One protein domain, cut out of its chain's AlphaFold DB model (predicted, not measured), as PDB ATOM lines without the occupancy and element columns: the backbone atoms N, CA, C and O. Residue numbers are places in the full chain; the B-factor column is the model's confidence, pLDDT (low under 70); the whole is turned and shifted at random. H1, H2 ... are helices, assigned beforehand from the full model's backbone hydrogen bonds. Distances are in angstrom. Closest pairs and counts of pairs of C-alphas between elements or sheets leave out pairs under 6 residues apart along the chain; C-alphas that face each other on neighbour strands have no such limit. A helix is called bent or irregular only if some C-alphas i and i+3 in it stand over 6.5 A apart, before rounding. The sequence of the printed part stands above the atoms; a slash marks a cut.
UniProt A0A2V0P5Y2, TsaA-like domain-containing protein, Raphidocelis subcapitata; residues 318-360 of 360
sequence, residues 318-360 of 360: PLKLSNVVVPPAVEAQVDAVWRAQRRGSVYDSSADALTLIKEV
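What this domain is: This is residues 318 to 360 of the 360 residues of the protein "TsaA-like domain-containing protein" of Raphidocelis subcapitata (UniProt A0A2V0P5Y2). A drawn-out stretch, residues 318 to 327, leads into the long, kinked helix H1, and after a tight link the shorter helix H2 folds back from beside the middle of H1; the stretch and the two helices outline a loose, flat triangle. The printed part has 43 residues with two named helices, H1 then H2, and no named strand: all helix. It is loose, with a radius of gyration of the C-alphas of 11.6 A and spans of 38 by 21 by 11 A.

How they stand to each other: H1, residues 328 to 344, and H2, residues 350 to 359, touch, with closest C-alphas Asp 335 and Ser 350 5.0 A apart. They run opposite ways at a steep tilt of 64 degrees. Every O i to N i+4 pair is within hydrogen-bond range in H2, and 11 of 13 in H1.

Where its parts are: H1 begins at C-alpha 328 (-37.995, -30.036, -50.698) and is 24.0 A long. It has a kink of 38 degrees near residue 338 and is irregular: C-alphas 340 and 343 are 8.4 A apart. H2, 14.6 A long, ends at C-alpha 359 (-42.485, -17.836, -39.097).

The domain as a whole: The farthest C-alphas, Pro 318 and Arg 343, are 38.2 A apart. The printed part has no cut. Residues 318 to 322 have pLDDT under 70.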
ATOM      1  N   PRO A 318     -46.107 -21.842 -24.522       48.66
ATOM      2  CA  PRO A 318     -46.119 -23.312 -24.524       48.66
ATOM      3  C   PRO A 318     -46.314 -23.948 -25.913       48.66
ATOM      4  O   PRO A 318     -46.310 -25.169 -26.038       48.66
ATOM      5  N   LEU A 319     -46.513 -23.132 -26.953       54.78
ATOM      6  CA  LEU A 319     -46.663 -23.536 -28.353       54.78
ATOM      7  C   LEU A 319     -45.660 -22.828 -29.274       54.78
ATOM      8  O   LEU A 319     -45.904 -22.736 -30.476       54.78
ATOM      9  N   LYS A 320     -44.544 -22.316 -28.740       59.34
ATOM     10  CA  LYS A 320     -43.487 -21.745 -29.575       59.34
ATOM     11  C   LYS A 320     -42.906 -22.846 -30.463       59.34
ATOM     12  O   LYS A 320     -42.282 -23.788 -29.972       59.34
ATOM     13  N   LEU A 321     -43.132 -22.738 -31.770       64.56
ATOM     14  CA  LEU A 321     -42.514 -23.621 -32.750       64.56
ATOM     15  C   LEU A 321     -40.995 -23.429 -32.668       64.56
ATOM     16  O   LEU A 321     -40.485 -22.328 -32.855       64.56
ATOM     17  N   SER A 322     -40.275 -24.497 -32.327       68.56
ATOM     18  CA  SER A 322     -38.816 -24.461 -32.194       68.56
ATOM     19  C   SER A 322     -38.120 -24.460 -33.553       68.56
ATOM     20  O   SER A 322     -37.082 -23.824 -33.715       68.56
ATOM     21  N   ASN A 323     -38.690 -25.172 -34.526       76.38
ATOM     22  CA  ASN A 323     -38.216 -25.215 -35.899       76.38
ATOM     23  C   ASN A 323     -39.348 -25.650 -36.840       76.38
ATOM     24  O   ASN A 323     -40.097 -26.579 -36.528       76.38
ATOM     25  N   VAL A 324     -39.426 -25.023 -38.010       83.12
ATOM     26  CA  VAL A 324     -40.318 -25.421 -39.102       83.12
ATOM     27  C   VAL A 324     -39.462 -25.992 -40.229       83.12
ATOM     28  O   VAL A 324     -38.764 -25.268 -40.941       83.12
ATOM     29  N   VAL A 325     -39.512 -27.313 -40.398       86.81
ATOM     30  CA  VAL A 325     -38.827 -28.002 -41.499       86.81
ATOM     31  C   VAL A 325     -39.788 -28.118 -42.674       86.81
ATOM     32  O   VAL A 325     -40.792 -28.823 -42.593       86.81
ATOM     33  N   VAL A 326     -39.467 -27.442 -43.777       87.62
ATOM     34  CA  VAL A 326     -40.223 -27.529 -45.031       87.62
ATOM     35  C   VAL A 326     -39.530 -28.547 -45.945       87.62
ATOM     36  O   VAL A 326     -38.378 -28.329 -46.316       87.62
ATOM     37  N   PRO A 327     -40.172 -29.676 -46.301       93.44
ATOM     38  CA  PRO A 327     -39.568 -30.659 -47.198       93.44
ATOM     39  C   PRO A 327     -39.321 -30.083 -48.605       93.44
ATOM     40  O   PRO A 327     -40.159 -29.313 -49.081       93.44
ATOM     41  N   PRO A 328     -38.285 -30.533 -49.344       93.94
ATOM     42  CA  PRO A 328     -37.995 -30.036 -50.698       93.94
ATOM     43  C   PRO A 328     -39.173 -30.145 -51.679       93.94
ATOM     44  O   PRO A 328     -39.358 -29.292 -52.544       93.94
ATOM     45  N   ALA A 329     -40.017 -31.172 -51.525       94.44
ATOM     46  CA  ALA A 329     -41.233 -31.329 -52.324       94.44
ATOM     47  C   ALA A 329     -42.247 -30.193 -52.090       94.44
ATOM     48  O   ALA A 329     -42.894 -29.737 -53.033       94.44
ATOM     49  N   VAL A 330     -42.363 -29.708 -50.848       92.38
ATOM     50  CA  VAL A 330     -43.231 -28.578 -50.495       92.38
ATOM     51  C   VAL A 330     -42.629 -27.272 -51.006       92.38
ATOM     52  O   VAL A 330     -43.362 -26.454 -51.552       92.38
ATOM     53  N   GLU A 331     -41.309 -27.092 -50.915       93.12
ATOM     54  CA  GLU A 331     -40.634 -25.916 -51.485       93.12
ATOM     55  C   GLU A 331     -40.881 -25.804 -52.997       93.12
ATOM     56  O   GLU A 331     -41.297 -24.750 -53.480       93.12
ATOM     57  N   ALA A 332     -40.737 -26.912 -53.733       94.38
ATOM     58  CA  ALA A 332     -41.042 -26.970 -55.162       94.38
ATOM     59  C   ALA A 332     -42.521 -26.666 -55.466       94.38
ATOM     60  O   ALA A 332     -42.834 -26.004 -56.458       94.38
ATOM     61  N   GLN A 333     -43.443 -27.114 -54.607       94.88
ATOM     62  CA  GLN A 333     -44.867 -26.820 -54.754       94.88
ATOM     63  C   GLN A 333     -45.178 -25.337 -54.508       94.88
ATOM     64  O   GLN A 333     -45.909 -24.735 -55.295       94.88
ATOM     65  N   VAL A 334     -44.615 -24.734 -53.456       93.19
ATOM     66  CA  VAL A 334     -44.768 -23.298 -53.162       93.19
ATOM     67  C   VAL A 334     -44.230 -22.465 -54.320       93.19
ATOM     68  O   VAL A 334     -44.884 -21.526 -54.766       93.19
ATOM     69  N   ASP A 335     -43.081 -22.851 -54.864       94.19
ATOM     70  CA  ASP A 335     -42.462 -22.203 -56.011       94.19
ATOM     71  C   ASP A 335     -43.319 -22.304 -57.286       94.19
ATOM     72  O   ASP A 335     -43.553 -21.301 -57.966       94.19
ATOM     73  N   ALA A 336     -43.886 -23.479 -57.576       94.88
ATOM     74  CA  ALA A 336     -44.819 -23.660 -58.687       94.88
ATOM     75  C   ALA A 336     -46.090 -22.801 -58.534       94.88
ATOM     76  O   ALA A 336     -46.506 -22.135 -59.488       94.88
ATOM     77  N   VAL A 337     -46.683 -22.770 -57.335       93.19
ATOM     78  CA  VAL A 337     -47.879 -21.964 -57.036       93.19
ATOM     79  C   VAL A 337     -47.573 -20.472 -57.146       93.19
ATOM     80  O   VAL A 337     -48.322 -19.741 -57.798       93.19
ATOM     81  N   TRP A 338     -46.455 -20.016 -56.574       94.44
ATOM     82  CA  TRP A 338     -46.040 -18.618 -56.651       94.44
ATOM     83  C   TRP A 338     -45.807 -18.186 -58.102       94.44
ATOM     84  O   TRP A 338     -46.326 -17.151 -58.515       94.44
ATOM     85  N   ARG A 339     -45.129 -19.000 -58.929       92.75
ATOM     86  CA  ARG A 339     -44.951 -18.695 -60.361       92.75
ATOM     87  C   ARG A 339     -46.285 -18.580 -61.098       92.75
ATOM     88  O   ARG A 339     -46.456 -17.652 -61.890       92.75
ATOM     89  N   ALA A 340     -47.227 -19.483 -60.822       93.19
ATOM     90  CA  ALA A 340     -48.558 -19.454 -61.423       93.19
ATOM     91  C   ALA A 340     -49.370 -18.215 -60.998       93.19
ATOM     92  O   ALA A 340     -50.137 -17.674 -61.794       93.19
ATOM     93  N   GLN A 341     -49.179 -17.733 -59.766       89.50
ATOM     94  CA  GLN A 341     -49.944 -16.628 -59.179       89.50
ATOM     95  C   GLN A 341     -49.155 -15.317 -59.043       89.50
ATOM     96  O   GLN A 341     -49.629 -14.383 -58.394       89.50
ATOM     97  N   ARG A 342     -47.987 -15.188 -59.693       86.81
ATOM     98  CA  ARG A 342     -47.022 -14.099 -59.435       86.81
ATOM     99  C   ARG A 342     -47.639 -12.698 -59.461       86.81
ATOM    100  O   ARG A 342     -47.262 -11.836 -58.684       86.81
ATOM    101  N   ARG A 343     -48.594 -12.462 -60.371       83.69
ATOM    102  CA  ARG A 343     -49.214 -11.142 -60.591       83.69
ATOM    103  C   ARG A 343     -50.121 -10.700 -59.439       83.69
ATOM    104  O   ARG A 343     -50.378  -9.510 -59.311       83.69
ATOM    105  N   GLY A 344     -50.627 -11.648 -58.655       81.38
ATOM    106  CA  GLY A 344     -51.470 -11.401 -57.487       81.38
ATOM    107  C   GLY A 344     -50.751 -11.633 -56.160       81.38
ATOM    108  O   GLY A 344     -51.376 -11.485 -55.117       81.38
ATOM    109  N   SER A 345     -49.470 -12.001 -56.179       86.56
ATOM    110  CA  SER A 345     -48.700 -12.239 -54.962       86.56
ATOM    111  C   SER A 345     -48.366 -10.923 -54.259       86.56
ATOM    112  O   SER A 345     -48.086  -9.916 -54.905       86.56
ATOM    113  N   VAL A 346     -48.357 -10.948 -52.925       90.62
ATOM    114  CA  VAL A 346     -47.777  -9.876 -52.094       90.62
ATOM    115  C   VAL A 346     -46.263 -10.057 -51.883       90.62
ATOM    116  O   VAL A 346     -45.624  -9.215 -51.258       90.62
ATOM    117  N   TYR A 347     -45.694 -11.146 -52.409       91.62
ATOM    118  CA  TYR A 347     -44.280 -11.524 -52.309       91.62
ATOM    119  C   TYR A 347     -43.570 -11.463 -53.661       91.62
ATOM    120  O   TYR A 347     -44.116 -11.955 -54.658       91.62
ATOM    121  N   ASP A 348     -42.332 -10.962 -53.653       90.19
ATOM    122  CA  ASP A 348     -41.474 -10.801 -54.838       90.19
ATOM    123  C   ASP A 348     -40.838 -12.117 -55.297       90.19
ATOM    124  O   ASP A 348     -40.423 -12.238 -56.450       90.19
ATOM    125  N   SER A 349     -40.776 -13.111 -54.409       92.94
ATOM    126  CA  SER A 349     -40.235 -14.437 -54.692       92.94
ATOM    127  C   SER A 349     -40.964 -15.541 -53.917       92.94
ATOM    128  O   SER A 349     -41.632 -15.296 -52.909       92.94
ATOM    129  N   SER A 350     -40.807 -16.786 -54.372       92.12
ATOM    130  CA  SER A 350     -41.251 -17.973 -53.632       92.12
ATOM    131  C   SER A 350     -40.458 -18.184 -52.335       92.12
ATOM    132  O   SER A 350     -41.010 -18.697 -51.364       92.12
ATOM    133  N   ALA A 351     -39.202 -17.731 -52.281       91.69
ATOM    134  CA  ALA A 351     -38.364 -17.785 -51.083       91.69
ATOM    135  C   ALA A 351     -38.903 -16.892 -49.949       91.69
ATOM    136  O   ALA A 351     -38.905 -17.302 -48.786       91.69
ATOM    137  N   ASP A 352     -39.437 -15.714 -50.277       90.75
ATOM    138  CA  ASP A 352     -40.067 -14.837 -49.280       90.75
ATOM    139  C   ASP A 352     -41.347 -15.469 -48.715       90.75
ATOM    140  O   ASP A 352     -41.582 -15.445 -47.508       90.75
ATOM    141  N   ALA A 353     -42.146 -16.110 -49.574       88.94
ATOM    142  CA  ALA A 353     -43.332 -16.847 -49.145       88.94
ATOM    143  C   ALA A 353     -42.976 -18.063 -48.265       88.94
ATOM    144  O   ALA A 353     -43.693 -18.371 -47.315       88.94
ATOM    145  N   LEU A 354     -41.854 -18.738 -48.533       90.56
ATOM    146  CA  LEU A 354     -41.337 -19.803 -47.667       90.56
ATOM    147  C   LEU A 354     -40.853 -19.272 -46.316       90.56
ATOM    148  O   LEU A 354     -41.000 -19.963 -45.311       90.56
ATOM    149  N   THR A 355     -40.303 -18.058 -46.281       90.25
ATOM    150  CA  THR A 355     -39.904 -17.403 -45.028       90.25
ATOM    151  C   THR A 355     -41.124 -17.161 -44.143       90.25
ATOM    152  O   THR A 355     -41.096 -17.537 -42.976       90.25
ATOM    153  N   LEU A 356     -42.236 -16.685 -44.720       88.69
ATOM    154  CA  LEU A 356     -43.518 -16.583 -44.013       88.69
ATOM    155  C   LEU A 356     -43.950 -17.913 -43.397       88.69
ATOM    156  O   LEU A 356     -44.293 -17.964 -42.223       88.69
ATOM    157  N   ILE A 357     -43.934 -18.990 -44.183       86.25
ATOM    158  CA  ILE A 357     -44.372 -20.317 -43.720       86.25
ATOM    159  C   ILE A 357     -43.522 -20.813 -42.541       86.25
ATOM    160  O   ILE A 357     -44.014 -21.576 -41.720       86.25
ATOM    161  N   LYS A 358     -42.255 -20.397 -42.454       84.19
ATOM    162  CA  LYS A 358     -41.362 -20.764 -41.349       84.19
ATOM    163  C   LYS A 358     -41.584 -19.925 -40.086       84.19
ATOM    164  O   LYS A 358     -41.159 -20.353 -39.017       84.19
ATOM    165  N   GLU A 359     -42.204 -18.752 -40.210       79.69
ATOM    166  CA  GLU A 359     -42.485 -17.836 -39.097       79.69
ATOM    167  C   GLU A 359     -43.897 -17.994 -38.497       79.69
ATOM    168  O   GLU A 359     -44.095 -17.621 -37.342       79.69
ATOM    169  N   VAL A 360     -44.867 -18.507 -39.267       70.06
ATOM    170  CA  VAL A 360     -46.275 -18.729 -38.858       70.06
ATOM    171  C   VAL A 360     -46.465 -20.098 -38.210       70.06
ATOM    172  O   VAL A 360     -47.179 -20.155 -37.181       70.06
TER     173      VAL A 360